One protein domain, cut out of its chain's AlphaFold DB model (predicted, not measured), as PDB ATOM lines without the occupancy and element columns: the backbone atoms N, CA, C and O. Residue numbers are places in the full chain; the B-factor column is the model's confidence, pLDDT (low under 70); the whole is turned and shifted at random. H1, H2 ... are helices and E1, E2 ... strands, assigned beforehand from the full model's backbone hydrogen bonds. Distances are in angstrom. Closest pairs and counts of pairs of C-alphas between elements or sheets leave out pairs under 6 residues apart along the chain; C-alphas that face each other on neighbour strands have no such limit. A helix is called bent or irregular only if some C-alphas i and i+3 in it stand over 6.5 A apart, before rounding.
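This is residues 6 to 115 of the 119 residues of an uncharacterized protein of Bifidobacterium adolescentis (UniProt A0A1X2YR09). The model is an elongated body with two lobes: a cluster of crossed helices gathered round the longest helix, H1, and a smaller lobe made of the two-stranded hairpin E1 and E2 with the helical hairpin H3 and H4 at its far end. In the larger lobe H2, H5 and H6 pack on H1, while H8 and H7 lie at the end away from the strands. The printed part has 110 residues with eight named helices and two named strands, in the order H1 H2 H3 H4 E1 E2 H5 H6 H7 H8; E1 and E2 make one antiparallel sheet and the class is mostly helix. The whole is compact, with a radius of gyration of the C-alphas of 15.0 A and spans of 43 by 25 by 23 A.

E1, residues 60 to 63, and E2, residues 70 to 73, form an antiparallel hairpin, with N 62 and O 71 at 3.0 A and N 73 and O 60 at 2.8 A, within hydrogen-bond range. Residues 31 to 32 pair antiparallel with residues 61 to 62 of E1. H3, residues 34 to 40, and H4, residues 42 to 49, form a helical hairpin and touch at Glu 38 and Tyr 45, whose C-alphas, the closest, are 5.2 A apart. The closest C-alphas of H4 and E2, those of Phe 48 and Phe 70, are 6.6 A apart. The hub is H1, residues 6 to 20. It touches H2, residues 24 to 29, at a steep tilt of 55 degrees, the closest C-alphas being Gly 19 and Met 26, 4.6 A. H1 touches H5, residues 75 to 84, about perpendicular at 87 degrees, with the C-alphas of Leu 12 and Ala 82 closest at 5.2 A. With residues 11 to 15 alone H1 touches H6, residues 86 to 93; the C-alphas of Ala 15 and Ile 89 are closest, at 6.3 A. H6 touches H8, residues 107 to 113, closest at the C-alphas of Ala 93 and Phe 107, 5.9 A. H7, residues 96 to 101, touches no helix. H1 and H4 are apart. In H1 and H3 to H8 every O i to N i+4 pair is within hydrogen-bond range; in H2 0 of 2 are, with 2 of 3 O i to N i+3 pairs.

H1 begins at C-alpha 6, (98.182, 159.590, 99.478), and is 21.3 A long. H5 is 14.1 A, E1 10.6 A and E2 9.5 A long. E1 begins at C-alpha 60, (113.065, 167.299, 108.929). H2 is irregular, with C-alphas 25 and 28 at 7.9 A. H8 ends at C-alpha 113, (98.163, 156.402, 90.343).

The two C-alphas farthest apart, those of Asp 43 and Gly 115, are 45.2 A apart. The printed part has no cut. No link is long; H4 to E1, with 10 residues, and E1 to E2, with 6, are short. The mean pLDDT of the printed part is 92.2, and no printed residue is under 70.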
ATOM      1  N   GLN A   6      97.500 160.576 100.318       97.56
ATOM      2  CA  GLN A   6      98.182 159.590  99.478       97.56
ATOM      3  C   GLN A   6      98.768 160.210  98.200       97.56
ATOM      4  O   GLN A   6      99.897 159.898  97.827       97.56
ATOM      5  N   ASN A   7      98.023 161.086  97.520       97.94
ATOM      6  CA  ASN A   7      98.521 161.740  96.311       97.94
ATOM      7  C   ASN A   7      99.642 162.731  96.630       97.94
ATOM      8  O   ASN A   7     100.608 162.795  95.877       97.94
ATOM      9  N   ARG A   8      99.554 163.454  97.754       98.25
ATOM     10  CA  ARG A   8     100.633 164.340  98.223       98.25
ATOM     11  C   ARG A   8     101.911 163.565  98.515       98.25
ATOM     12  O   ARG A   8     102.974 163.996  98.089       98.25
ATOM     13  N   TRP A   9     101.806 162.390  99.135       97.88
ATOM     14  CA  TRP A   9     102.954 161.508  99.352       97.88
ATOM     15  C   TRP A   9     103.576 161.027  98.041       97.88
ATOM     16  O   TRP A   9     104.793 161.040  97.906       97.88
ATOM     17  N   ILE A  10     102.762 160.642  97.050       97.69
ATOM     18  CA  ILE A  10     103.276 160.249  95.727       97.69
ATOM     19  C   ILE A  10     104.000 161.420  95.047       97.69
ATOM     20  O   ILE A  10     105.042 161.217  94.428       97.69
ATOM     21  N   LEU A  11     103.457 162.635  95.151       98.00
ATOM     22  CA  LEU A  11     104.084 163.843  94.613       98.00
ATOM     23  C   LEU A  11     105.410 164.146  95.317       98.00
ATOM     24  O   LEU A  11     106.407 164.383  94.641       98.00
ATOM     25  N   LEU A  12     105.439 164.078  96.650       97.38
ATOM     26  CA  LEU A  12     106.641 164.309  97.449       97.38
ATOM     27  C   LEU A  12     107.741 163.282  97.145       97.38
ATOM     28  O   LEU A  12     108.901 163.656  97.017       97.38
ATOM     29  N   ASP A  13     107.387 162.006  96.973       96.12
ATOM     30  CA  ASP A  13     108.327 160.942  96.588       96.12
ATOM     31  C   ASP A  13     108.988 161.230  95.228       96.12
ATOM     32  O   ASP A  13     110.204 161.115  95.078       96.12
ATOM     33  N   MET A  14     108.204 161.684  94.242       96.56
ATOM     34  CA  MET A  14     108.746 162.106  92.946       96.56
ATOM     35  C   MET A  14     109.630 163.349  93.069       96.56
ATOM     36  O   MET A  14     110.704 163.382  92.473       96.56
ATOM     37  N   ALA A  15     109.204 164.354  93.839       96.62
ATOM     38  CA  ALA A  15     109.972 165.578  94.050       96.62
ATOM     39  C   ALA A  15     111.321 165.293  94.725       96.62
ATOM     40  O   ALA A  15     112.342 165.778  94.251       96.62
ATOM     41  N   ARG A  16     111.352 164.435  95.753       94.25
ATOM     42  CA  ARG A  16     112.588 163.992  96.423       94.25
ATOM     43  C   ARG A  16     113.558 163.322  95.458       94.25
ATOM     44  O   ARG A  16     114.740 163.655  95.447       94.25
ATOM     45  N   ALA A  17     113.063 162.416  94.617       93.56
ATOM     46  CA  ALA A  17     113.900 161.756  93.620       93.56
ATOM     47  C   ALA A  17     114.478 162.754  92.605       93.56
ATOM     48  O   ALA A  17     115.654 162.678  92.266       93.56
ATOM     49  N   MET A  18     113.675 163.716  92.146       94.00
ATOM     50  CA  MET A  18     114.134 164.756  91.222       94.00
ATOM     51  C   MET A  18     115.132 165.722  91.884       94.00
ATOM     52  O   MET A  18     116.181 165.993  91.302       94.00
ATOM     53  N   GLY A  19     114.875 166.167  93.115       90.06
ATOM     54  CA  GLY A  19     115.788 167.024  93.877       90.06
ATOM     55  C   GLY A  19     117.143 166.355  94.123       90.06
ATOM     56  O   GLY A  19     118.180 166.937  93.817       90.06
ATOM     57  N   GLY A  20     117.144 165.086  94.549       84.88
ATOM     58  CA  GLY A  20     118.376 164.318  94.776       84.88
ATOM     59  C   GLY A  20     119.222 164.085  93.516       84.88
ATOM     60  O   GLY A  20     120.430 163.880  93.614       84.88
ATOM     61  N   TYR A  21     118.614 164.155  92.330       84.94
ATOM     62  CA  TYR A  21     119.300 164.058  91.038       84.94
ATOM     63  C   TYR A  21     119.626 165.427  90.407       84.94
ATOM     64  O   TYR A  21     120.103 165.476  89.271       84.94
ATOM     65  N   GLY A  22     119.420 166.532  91.133       83.81
ATOM     66  CA  GLY A  22     119.844 167.874  90.722       83.81
ATOM     67  C   GLY A  22     118.865 168.617  89.812       83.81
ATOM     68  O   GLY A  22     119.283 169.503  89.072       83.81
ATOM     69  N   TYR A  23     117.577 168.263  89.836       88.75
ATOM     70  CA  TYR A  23     116.544 169.107  89.234       88.75
ATOM     71  C   TYR A  23     116.216 170.248  90.194       88.75
ATOM     72  O   TYR A  23     115.472 170.062  91.161       88.75
ATOM     73  N   ASP A  24     116.805 171.413  89.923       86.62
ATOM     74  CA  ASP A  24     116.786 172.579  90.808       86.62
ATOM     75  C   ASP A  24     115.368 173.017  91.194       86.62
ATOM     76  O   ASP A  24     115.174 173.482  92.312       86.62
ATOM     77  N   GLU A  25     114.347 172.819  90.351       87.06
ATOM     78  CA  GLU A  25     112.952 173.145  90.689       87.06
ATOM     79  C   GLU A  25     112.418 172.379  91.919       87.06
ATOM     80  O   GLU A  25     111.430 172.790  92.530       87.06
ATOM     81  N   MET A  26     113.074 171.279  92.304       93.62
ATOM     82  CA  MET A  26     112.692 170.407  93.418       93.62
ATOM     83  C   MET A  26     113.612 170.548  94.639       93.62
ATOM     84  O   MET A  26     113.578 169.699  95.530       93.62
ATOM     85  N   TRP A  27     114.399 171.629  94.717       89.25
ATOM     86  CA  TRP A  27     115.301 171.924  95.843       89.25
ATOM     87  C   TRP A  27     114.606 171.833  97.213       89.25
ATOM     88  O   TRP A  27     115.201 171.402  98.194       89.25
ATOM     89  N   TRP A  28     113.326 172.215  97.282       92.50
ATOM     90  CA  TRP A  28     112.536 172.282  98.514       92.50
ATOM     91  C   TRP A  28     112.215 170.903  99.107       92.50
ATOM     92  O   TRP A  28     111.841 170.816 100.280       92.50
ATOM     93  N   ALA A  29     112.321 169.847  98.293       93.69
ATOM     94  CA  ALA A  29     112.061 168.466  98.681       93.69
ATOM     95  C   ALA A  29     113.320 167.749  99.200       93.69
ATOM     96  O   ALA A  29     113.191 166.661  99.764       93.69
ATOM     97  N   ASP A  30     114.506 168.343  99.028       89.31
ATOM     98  CA  ASP A  30     115.773 167.841  99.566       89.31
ATOM     99  C   ASP A  30     115.862 168.158 101.068       89.31
ATOM    100  O   ASP A  30     116.066 169.307 101.478       89.31
ATOM    101  N   VAL A  31     115.616 167.138 101.894       91.12
ATOM    102  CA  VAL A  31     115.518 167.248 103.355       91.12
ATOM    103  C   VAL A  31     116.447 166.256 104.042       91.12
ATOM    104  O   VAL A  31     116.727 165.192 103.495       91.12
ATOM    105  N   PHE A  32     116.865 166.587 105.262       87.44
ATOM    106  CA  PHE A  32     117.818 165.806 106.054       87.44
ATOM    107  C   PHE A  32     117.286 165.577 107.476       87.44
ATOM    108  O   PHE A  32     116.487 166.382 107.976       87.44
ATOM    109  N   GLU A  33     117.737 164.501 108.128       88.00
ATOM    110  CA  GLU A  33     117.469 164.259 109.559       88.00
ATOM    111  C   GLU A  33     118.462 165.030 110.454       88.00
ATOM    112  O   GLU A  33     119.603 165.272 110.038       88.00
ATOM    113  N   PRO A  34     118.064 165.504 111.661       83.38
ATOM    114  CA  PRO A  34     118.907 166.408 112.475       83.38
ATOM    115  C   PRO A  34     120.281 165.838 112.793       83.38
ATOM    116  O   PRO A  34     121.293 166.535 112.726       83.38
ATOM    117  N   ASP A  35     120.304 164.546 113.052       86.75
ATOM    118  CA  ASP A  35     121.461 163.716 113.321       86.75
ATOM    119  C   ASP A  35     122.399 163.567 112.113       86.75
ATOM    120  O   ASP A  35     123.618 163.499 112.294       86.75
ATOM    121  N   GLU A  36     121.892 163.618 110.877       88.81
ATOM    122  CA  GLU A  36     122.748 163.650 109.683       88.81
ATOM    123  C   GLU A  36     123.556 164.949 109.613       88.81
ATOM    124  O   GLU A  36     124.752 164.926 109.296       88.81
ATOM    125  N   LEU A  37     122.939 166.092 109.936       86.31
ATOM    126  CA  LEU A  37     123.634 167.382 109.969       86.31
ATOM    127  C   LEU A  37     124.561 167.491 111.183       86.31
ATOM    128  O   LEU A  37     125.682 167.981 111.037       86.31
ATOM    129  N   GLU A  38     124.134 166.999 112.348       91.12
ATOM    130  CA  GLU A  38     124.967 166.922 113.554       91.12
ATOM    131  C   GLU A  38     126.256 166.137 113.287       91.12
ATOM    132  O   GLU A  38     127.347 166.578 113.653       91.12
ATOM    133  N   TYR A  39     126.145 165.006 112.587       90.38
ATOM    134  CA  TYR A  39     127.288 164.165 112.262       90.38
ATOM    135  C   TYR A  39     128.172 164.749 111.152       90.38
ATOM    136  O   TYR A  39     129.400 164.746 111.263       90.38
ATOM    137  N   SER A  40     127.571 165.226 110.060       90.00
ATOM    138  CA  SER A  40     128.315 165.639 108.862       90.00
ATOM    139  C   SER A  40     128.890 167.055 108.944       90.00
ATOM    140  O   SER A  40     129.939 167.326 108.354       90.00
ATOM    141  N   ALA A  41     128.229 167.962 109.668       90.19
ATOM    142  CA  ALA A  41     128.620 169.360 109.789       90.19
ATOM    143  C   ALA A  41     128.221 169.942 111.164       90.19
ATOM    144  O   ALA A  41     127.355 170.822 111.232       90.19
ATOM    145  N   PRO A  42     128.883 169.520 112.259       91.88
ATOM    146  CA  PRO A  42     128.506 169.890 113.627       91.88
ATOM    147  C   PRO A  42     128.469 171.408 113.865       91.88
ATOM    148  O   PRO A  42     127.556 171.903 114.519       91.88
ATOM    149  N   ASP A  43     129.386 172.176 113.264       93.00
ATOM    150  CA  ASP A  43     129.390 173.644 113.371       93.00
ATOM    151  C   ASP A  43     128.154 174.296 112.717       93.00
ATOM    152  O   ASP A  43     127.717 175.376 113.121       93.00
ATOM    153  N   LEU A  44     127.614 173.687 111.652       89.94
ATOM    154  CA  LEU A  44     126.388 174.154 111.001       89.94
ATOM    155  C   LEU A  44     125.159 173.723 111.793       89.94
ATOM    156  O   LEU A  44     124.243 174.529 111.947       89.94
ATOM    157  N   TYR A  45     125.167 172.499 112.320       91.00
ATOM    158  CA  TYR A  45     124.131 172.008 113.216       91.00
ATOM    159  C   TYR A  45     123.990 172.904 114.451       91.00
ATOM    160  O   TYR A  45     122.899 173.401 114.714       91.00
ATOM    161  N   GLU A  46     125.091 173.216 115.143       93.12
ATOM    162  CA  GLU A  46     125.073 174.083 116.327       93.12
ATOM    163  C   GLU A  46     124.505 175.473 116.003       93.12
ATOM    164  O   GLU A  46     123.679 176.009 116.743       93.12
ATOM    165  N   LYS A  47     124.887 176.060 114.862       92.06
ATOM    166  CA  LYS A  47     124.309 177.338 114.412       92.06
ATOM    167  C   LYS A  47     122.817 177.227 114.120       92.06
ATOM    168  O   LYS A  47     122.080 178.164 114.420       92.06
ATOM    169  N   PHE A  48     122.386 176.118 113.527       91.00
ATOM    170  CA  PHE A  48     120.992 175.897 113.174       91.00
ATOM    171  C   PHE A  48     120.116 175.720 114.416       91.00
ATOM    172  O   PHE A  48     119.145 176.459 114.552       91.00
ATOM    173  N   VAL A  49     120.487 174.854 115.365       91.94
ATOM    174  CA  VAL A  49     119.687 174.617 116.586       91.94
ATOM    175  C   VAL A  49     119.581 175.843 117.501       91.94
ATOM    176  O   VAL A  49     118.668 175.931 118.317       91.94
ATOM    177  N   ASN A  50     120.492 176.810 117.352       92.50
ATOM    178  CA  ASN A  50     120.450 178.107 118.036       92.50
ATOM    179  C   ASN A  50     119.756 179.218 117.218       92.50
ATOM    180  O   ASN A  50     119.732 180.375 117.645       92.50
ATOM    181  N   SER A  51     119.222 178.907 116.035       91.75
ATOM    182  CA  SER A  51     118.513 179.859 115.174       91.75
ATOM    183  C   SER A  51     117.014 179.915 115.488       91.75
ATOM    184  O   SER A  51     116.454 179.012 116.102       91.75
ATOM    185  N   SER A  52     116.337 180.967 115.019       92.94
ATOM    186  CA  SER A  52     114.873 181.075 115.105       92.94
ATOM    187  C   SER A  52     114.128 180.132 114.160       92.94
ATOM    188  O   SER A  52     112.910 180.031 114.253       92.94
ATOM    189  N   ASP A  53     114.839 179.506 113.221       92.19
ATOM    190  CA  ASP A  53     114.269 178.622 112.203       92.19
ATOM    191  C   ASP A  53     114.256 177.154 112.641       92.19
ATOM    192  O   ASP A  53     113.730 176.306 111.921       92.19
ATOM    193  N   TYR A  54     114.857 176.856 113.796       91.75
ATOM    194  CA  TYR A  54     114.848 175.530 114.382       91.75
ATOM    195  C   TYR A  54     113.586 175.318 115.213       91.75
ATOM    196  O   TYR A  54     113.330 176.012 116.199       91.75
ATOM    197  N   ASP A  55     112.823 174.309 114.818       92.38
ATOM    198  CA  ASP A  55     111.734 173.738 115.591       92.38
ATOM    199  C   ASP A  55     112.131 172.315 116.024       92.38
ATOM    200  O   ASP A  55     112.222 171.431 115.168       92.38
ATOM    201  N   PRO A  56     112.349 172.058 117.329       89.25
ATOM    202  CA  PRO A  56     112.693 170.724 117.826       89.25
ATOM    203  C   PRO A  56     111.552 169.706 117.684       89.25
ATOM    204  O   PRO A  56     111.775 168.517 117.903       89.25
ATOM    205  N   ALA A  57     110.327 170.147 117.376       89.62
ATOM    206  CA  ALA A  57     109.203 169.263 117.082       89.62
ATOM    207  C   ALA A  57     109.106 168.890 115.593       89.62
ATOM    208  O   ALA A  57     108.322 168.006 115.239       89.62
ATOM    209  N   ALA A  58     109.874 169.544 114.718       90.00
ATOM    210  CA  ALA A  58     109.935 169.189 113.309       90.00
ATOM    211  C   ALA A  58     110.794 167.938 113.099       90.00
ATOM    212  O   ALA A  58     111.822 167.751 113.746       90.00
ATOM    213  N   HIS A  59     110.364 167.083 112.173       87.06
ATOM    214  CA  HIS A  59     111.069 165.840 111.860       87.06
ATOM    215  C   HIS A  59     112.250 166.064 110.908       87.06
ATOM    216  O   HIS A  59     113.254 165.365 111.002       87.06
ATOM    217  N   TRP A  60     112.133 167.052 110.020       92.81
ATOM    218  CA  TRP A  60     113.065 167.299 108.929       92.81
ATOM    219  C   TRP A  60     113.558 168.746 108.961       92.81
ATOM    220  O   TRP A  60     112.902 169.633 109.511       92.81
ATOM    221  N   PHE A  61     114.671 169.024 108.295       91.50
ATOM    222  CA  PHE A  61     115.013 170.380 107.857       91.50
ATOM    223  C   PHE A  61     115.517 170.343 106.423       91.50
ATOM    224  O   PHE A  61     115.988 169.321 105.923       91.50
ATOM    225  N   ARG A  62     115.420 171.491 105.762       91.31
ATOM    226  CA  ARG A  62     115.917 171.705 104.404       91.31
ATOM    227  C   ARG A  62     116.754 172.964 104.335       91.31
ATOM    228  O   ARG A  62     116.722 173.795 105.244       91.31
ATOM    229  N   ARG A  63     117.509 173.122 103.251       89.25
ATOM    230  CA  ARG A  63     118.175 174.397 102.959       89.25
ATOM    231  C   ARG A  63     117.124 175.463 102.677       89.25
ATOM    232  O   ARG A  63     116.121 175.182 102.034       89.25
ATOM    233  N   LYS A  64     117.374 176.689 103.128       89.19
ATOM    234  CA  LYS A  64     116.512 177.823 102.787       89.19
ATOM    235  C   LYS A  64     116.606 178.152 101.299       89.19
ATOM    236  O   LYS A  64     117.705 178.145 100.750       89.19
ATOM    237  N   GLU A  65     115.477 178.537 100.702       84.44
ATOM    238  CA  GLU A  65     115.423 179.046  99.320       84.44
ATOM    239  C   GLU A  65     116.372 180.232  99.127       84.44
ATOM    240  O   GLU A  65     117.143 180.304  98.171       84.44
ATOM    241  N   TYR A  66     116.327 181.168 100.079       81.75
ATOM    242  CA  TYR A  66     117.109 182.394 100.055       81.75
ATOM    243  C   TYR A  66     118.011 182.492 101.279       81.75
ATOM    244  O   TYR A  66     117.578 182.354 102.426       81.75
ATOM    245  N   GLY A  67     119.272 182.838 101.023       81.38
ATOM    246  CA  GLY A  67     120.276 183.064 102.053       81.38
ATOM    247  C   GLY A  67     121.105 181.824 102.370       81.38
ATOM    248  O   GLY A  67     121.245 180.913 101.560       81.38
ATOM    249  N   VAL A  68     121.726 181.838 103.549       81.19
ATOM    250  CA  VAL A  68     122.580 180.753 104.039       81.19
ATOM    251  C   VAL A  68     121.932 180.176 105.287       81.19
ATOM    252  O   VAL A  68     121.667 180.919 106.231       81.19
ATOM    253  N   GLY A  69     121.704 178.867 105.304       87.88
ATOM    254  CA  GLY A  69     121.200 178.158 106.475       87.88
ATOM    255  C   GLY A  69     120.116 177.146 106.139       87.88
ATOM    256  O   GLY A  69     119.900 176.797 104.976       87.88
ATOM    257  N   PHE A  70     119.453 176.693 107.194       92.12
ATOM    258  CA  PHE A  70     118.424 175.667 107.152       92.12
ATOM    259  C   PHE A  70     117.135 176.181 107.791       92.12
ATOM    260  O   PHE A  70     117.147 177.173 108.523       92.12
ATOM    261  N   GLU A  71     116.032 175.511 107.494       93.69
ATOM    262  CA  GLU A  71     114.744 175.702 108.151       93.69
ATOM    263  C   GLU A  71     114.141 174.351 108.527       93.69
ATOM    264  O   GLU A  71     114.224 173.394 107.751       93.69
ATOM    265  N   SER A  72     113.540 174.276 109.713       94.06
ATOM    266  CA  SER A  72     112.773 173.111 110.143       94.06
ATOM    267  C   SER A  72     111.484 172.985 109.332       94.06
ATOM    268  O   SER A  72     110.748 173.954 109.149       94.06
ATOM    269  N   VAL A  73     111.184 171.769 108.882       95.19
ATOM    270  CA  VAL A  73     109.990 171.433 108.105       95.19
ATOM    271  C   VAL A  73     109.311 170.184 108.669       95.19
ATOM    272  O   VAL A  73     109.940 169.217 109.099       95.19
ATOM    273  N   THR A  74     107.983 170.208 108.677       94.38
ATOM    274  CA  THR A  74     107.148 169.072 109.089       94.38
ATOM    275  C   THR A  74     106.686 168.279 107.872       94.38
ATOM    276  O   THR A  74     106.623 168.823 106.765       94.38
ATOM    277  N   ASP A  75     106.276 167.024 108.075       93.94
ATOM    278  CA  ASP A  75     105.646 166.234 107.011       93.94
ATOM    279  C   ASP A  75     104.452 166.975 106.398       93.94
ATOM    280  O   ASP A  75     104.360 167.077 105.179       93.94
ATOM    281  N   GLU A  76     103.582 167.585 107.210       95.44
ATOM    282  CA  GLU A  76     102.430 168.329 106.679       95.44
ATOM    283  C   GLU A  76     102.862 169.515 105.808       95.44
ATOM    284  O   GLU A  76     102.264 169.738 104.756       95.44
ATOM    285  N   SER A  77     103.918 170.248 106.186       94.81
ATOM    286  CA  SER A  77     104.440 171.336 105.347       94.81
ATOM    287  C   SER A  77     104.999 170.824 104.016       94.81
ATOM    288  O   SER A  77     104.683 171.382 102.969       94.81
ATOM    289  N   LEU A  78     105.722 169.698 104.025       96.25
ATOM    290  CA  LEU A  78     106.246 169.078 102.806       96.25
ATOM    291  C   LEU A  78     105.126 168.548 101.906       96.25
ATOM    292  O   LEU A  78     105.195 168.672 100.685       96.25
ATOM    293  N   LEU A  79     104.073 167.975 102.489       97.44
ATOM    294  CA  LEU A  79     102.903 167.517 101.743       97.44
ATOM    295  C   LEU A  79     102.108 168.689 101.158       97.44
ATOM    296  O   LEU A  79     101.580 168.576 100.046       97.44
ATOM    297  N   ALA A  80     102.010 169.803 101.885       97.19
ATOM    298  CA  ALA A  80     101.394 171.026 101.390       97.19
ATOM    299  C   ALA A  80     102.182 171.606 100.204       97.19
ATOM    300  O   ALA A  80     101.571 171.893  99.170       97.19
ATOM    301  N   ASP A  81     103.511 171.682 100.311       96.56
ATOM    302  CA  ASP A  81     104.402 172.120  99.230       96.56
ATOM    303  C   ASP A  81     104.300 171.183  98.016       96.56
ATOM    304  O   ASP A  81     104.089 171.639  96.893       96.56
ATOM    305  N   ALA A  82     104.301 169.862  98.230       97.88
ATOM    306  CA  ALA A  82     104.124 168.879  97.161       97.88
ATOM    307  C   ALA A  82     102.792 169.055  96.417       97.88
ATOM    308  O   ALA A  82     102.728 168.935  95.193       97.88
ATOM    309  N   TRP A  83     101.707 169.361  97.135       98.00
ATOM    310  CA  TRP A  83     100.425 169.663  96.502       98.00
ATOM    311  C   TRP A  83     100.442 170.995  95.746       98.00
ATOM    312  O   TRP A  83      99.814 171.115  94.686       98.00
ATOM    313  N   HIS A  84     101.117 172.002  96.298       97.19
ATOM    314  CA  HIS A  84     101.263 173.310  95.673       97.19
ATOM    315  C   HIS A  84     102.004 173.192  94.335       97.19
ATOM    316  O   HIS A  84     101.484 173.644  93.317       97.19
ATOM    317  N   MET A  85     103.116 172.454  94.334       97.06
ATOM    318  CA  MET A  85     104.011 172.212  93.196       97.06
ATOM    319  C   MET A  85     103.553 171.076  92.269       97.06
ATOM    320  O   MET A  85     104.266 170.700  91.342       97.06
ATOM    321  N   ARG A  86     102.372 170.482  92.500       97.25
ATOM    322  CA  ARG A  86     101.930 169.244  91.825       97.25
ATOM    323  C   ARG A  86     102.005 169.299  90.295       97.25
ATOM    324  O   ARG A  86     102.254 168.270  89.677       97.25
ATOM    325  N   ASP A  87     101.735 170.461  89.703       95.88
ATOM    326  CA  ASP A  87     101.675 170.613  88.252       95.88
ATOM    327  C   ASP A  87     103.103 170.588  87.675       95.88
ATOM    328  O   ASP A  87     103.357 169.818  86.751       95.88
ATOM    329  N   ASP A  88     104.054 171.277  88.316       95.62
ATOM    330  CA  ASP A  88     105.482 171.248  87.964       95.62
ATOM    331  C   ASP A  88     106.087 169.855  88.176       95.62
ATOM    332  O   ASP A  88     106.808 169.339  87.322       95.62
ATOM    333  N   ILE A  89     105.739 169.200  89.293       96.94
ATOM    334  CA  ILE A  89     106.166 167.826  89.586       96.94
ATOM    335  C   ILE A  89     105.688 166.887  88.479       96.94
ATOM    336  O   ILE A  89     106.475 166.095  87.972       96.94
ATOM    337  N   VAL A  90     104.406 166.948  88.105       95.94
ATOM    338  CA  VAL A  90     103.836 166.076  87.069       95.94
ATOM    339  C   VAL A  90     104.414 166.392  85.697       95.94
ATOM    340  O   VAL A  90     104.681 165.456  84.943       95.94
ATOM    341  N   GLU A  91     104.604 167.666  85.359       94.81
ATOM    342  CA  GLU A  91     105.216 168.066  84.094       94.81
ATOM    343  C   GLU A  91     106.619 167.473  83.975       94.81
ATOM    344  O   GLU A  91     106.907 166.771  83.004       94.81
ATOM    345  N   LEU A  92     107.465 167.698  84.982       94.25
ATOM    346  CA  LEU A  92     108.843 167.226  84.998       94.25
ATOM    347  C   LEU A  92     108.897 165.695  85.014       94.25
ATOM    348  O   LEU A  92     109.532 165.081  84.158       94.25
ATOM    349  N   ALA A  93     108.115 165.067  85.891       94.25
ATOM    350  CA  ALA A  93     107.977 163.619  85.962       94.25
ATOM    351  C   ALA A  93     107.354 163.001  84.703       94.25
ATOM    352  O   ALA A  93     107.339 161.781  84.601       94.25
ATOM    353  N   SER A  94     106.824 163.774  83.751       93.56
ATOM    354  CA  SER A  94     106.338 163.260  82.460       93.56
ATOM    355  C   SER A  94     107.399 163.315  81.359       93.56
ATOM    356  O   SER A  94     107.177 162.784  80.269       93.56
ATOM    357  N   ARG A  95     108.552 163.952  81.604       92.44
ATOM    358  CA  ARG A  95     109.596 164.117  80.592       92.44
ATOM    359  C   ARG A  95     110.475 162.872  80.495       92.44
ATOM    360  O   ARG A  95     110.919 162.299  81.487       92.44
ATOM    361  N   ARG A  96     110.765 162.453  79.262       90.19
ATOM    362  CA  ARG A  96     111.535 161.230  78.992       90.19
ATOM    363  C   ARG A  96     112.983 161.316  79.480       90.19
ATOM    364  O   ARG A  96     113.532 160.303  79.897       90.19
ATOM    365  N   ASP A  97     113.610 162.482  79.392       91.19
ATOM    366  CA  ASP A  97     114.963 162.721  79.903       91.19
ATOM    367  C   ASP A  97     115.037 162.528  81.422       91.19
ATOM    368  O   ASP A  97     115.971 161.888  81.901       91.19
ATOM    369  N   VAL A  98     114.004 162.944  82.160       91.44
ATOM    370  CA  VAL A  98     113.899 162.710  83.608       91.44
ATOM    371  C   VAL A  98     113.867 161.216  83.921       91.44
ATOM    372  O   VAL A  98     114.627 160.747  84.765       91.44
ATOM    373  N   TRP A  99     113.076 160.436  83.180       91.31
ATOM    374  CA  TRP A  99     113.002 158.977  83.365       91.31
ATOM    375  C   TRP A  99     114.327 158.271  83.090       91.31
ATOM    376  O   TRP A  99     114.639 157.267  83.721       91.31
ATOM    377  N   LEU A 100     115.087 158.764  82.109       89.81
ATOM    378  CA  LEU A 100     116.378 158.184  81.743       89.81
ATOM    379  C   LEU A 100     117.471 158.529  82.757       89.81
ATOM    380  O   LEU A 100     118.380 157.725  82.950       89.81
ATOM    381  N   ASN A 101     117.377 159.700  83.387       91.94
ATOM    382  CA  ASN A 101     118.352 160.167  84.364       91.94
ATOM    383  C   ASN A 101     118.085 159.637  85.778       91.94
ATOM    384  O   ASN A 101     119.032 159.538  86.549       91.94
ATOM    385  N   ILE A 102     116.841 159.269  86.110       93.06
ATOM    386  CA  ILE A 102     116.444 158.773  87.438       93.06
ATOM    387  C   ILE A 102     115.811 157.376  87.292       93.06
ATOM    388  O   ILE A 102     114.586 157.231  87.341       93.06
ATOM    389  N   PRO A 103     116.618 156.322  87.081       87.50
ATOM    390  CA  PRO A 103     116.105 154.982  86.782       87.50
ATOM    391  C   PRO A 103     115.465 154.282  87.992       87.50
ATOM    392  O   PRO A 103     114.724 153.315  87.818       87.50
ATOM    393  N   ASP A 104     115.735 154.761  89.208       88.88
ATOM    394  CA  ASP A 104     115.301 154.123  90.457       88.88
ATOM    395  C   ASP A 104     113.816 154.356  90.773       88.88
ATOM    396  O   ASP A 104     113.240 153.693  91.640       88.88
ATOM    397  N   ILE A 105     113.168 155.278  90.057       92.00
ATOM    398  CA  ILE A 105     111.770 155.633  90.273       92.00
ATOM    399  C   ILE A 105     110.934 155.391  89.011       92.00
ATOM    400  O   ILE A 105     111.174 155.922  87.930       92.00
ATOM    401  N   ASP A 106     109.872 154.598  89.155       93.62
ATOM    402  CA  ASP A 106     108.859 154.457  88.108       93.62
ATOM    403  C   ASP A 106     107.886 155.645  88.166       93.62
ATOM    404  O   ASP A 106     106.863 155.603  88.869       93.62
ATOM    405  N   PHE A 107     108.234 156.721  87.454       94.38
ATOM    406  CA  PHE A 107     107.395 157.914  87.317       94.38
ATOM    407  C   PHE A 107     106.072 157.618  86.607       94.38
ATOM    408  O   PHE A 107     105.024 158.107  87.026       94.38
ATOM    409  N   VAL A 108     106.079 156.767  85.578       92.56
ATOM    410  CA  VAL A 108     104.879 156.468  84.781       92.56
ATOM    411  C   VAL A 108     103.804 155.822  85.653       92.56
ATOM    412  O   VAL A 108     102.643 156.244  85.632       92.56
ATOM    413  N   SER A 109     104.170 154.821  86.456       94.19
ATOM    414  CA  SER A 109     103.227 154.182  87.378       94.19
ATOM    415  C   SER A 109     102.723 155.143  88.453       94.19
ATOM    416  O   SER A 109     101.550 155.071  88.827       94.19
ATOM    417  N   ARG A 110     103.565 156.060  88.942       95.62
ATOM    418  CA  ARG A 110     103.169 157.078  89.929       95.62
ATOM    419  C   ARG A 110     102.184 158.084  89.347       95.62
ATOM    420  O   ARG A 110     101.118 158.272  89.925       95.62
ATOM    421  N   ILE A 111     102.457 158.630  88.166       94.56
ATOM    422  CA  ILE A 111     101.559 159.570  87.481       94.56
ATOM    423  C   ILE A 111     100.202 158.915  87.177       94.56
ATOM    424  O   ILE A 111      99.148 159.514  87.404       94.56
ATOM    425  N   ARG A 112     100.199 157.639  86.769       93.75
ATOM    426  CA  ARG A 112      98.955 156.872  86.584       93.75
ATOM    427  C   ARG A 112      98.164 156.710  87.882       93.75
ATOM    428  O   ARG A 112      96.943 156.854  87.851       93.75
ATOM    429  N   LYS A 113      98.824 156.456  89.021       95.19
ATOM    430  CA  LYS A 113      98.163 156.402  90.343       95.19
ATOM    431  C   LYS A 113      97.516 157.736  90.724       95.19
ATOM    432  O   LYS A 113      96.468 157.732  91.359       95.19
ATOM    433  N   LEU A 114      98.083 158.857  90.276       94.69
ATOM    434  CA  LEU A 114      97.504 160.193  90.457       94.69
ATOM    435  C   LEU A 114      96.290 160.467  89.541       94.69
ATOM    436  O   LEU A 114      95.642 161.517  89.651       94.69
ATOM    437  N   GLY A 115      95.962 159.538  88.637       91.81
ATOM    438  CA  GLY A 115      94.873 159.674  87.670       91.81
ATOM    439  C   GLY A 115      95.192 160.645  86.533       91.81
ATOM    440  O   GLY A 115      94.278 161.251  85.977       91.81
TER     441      GLY A 115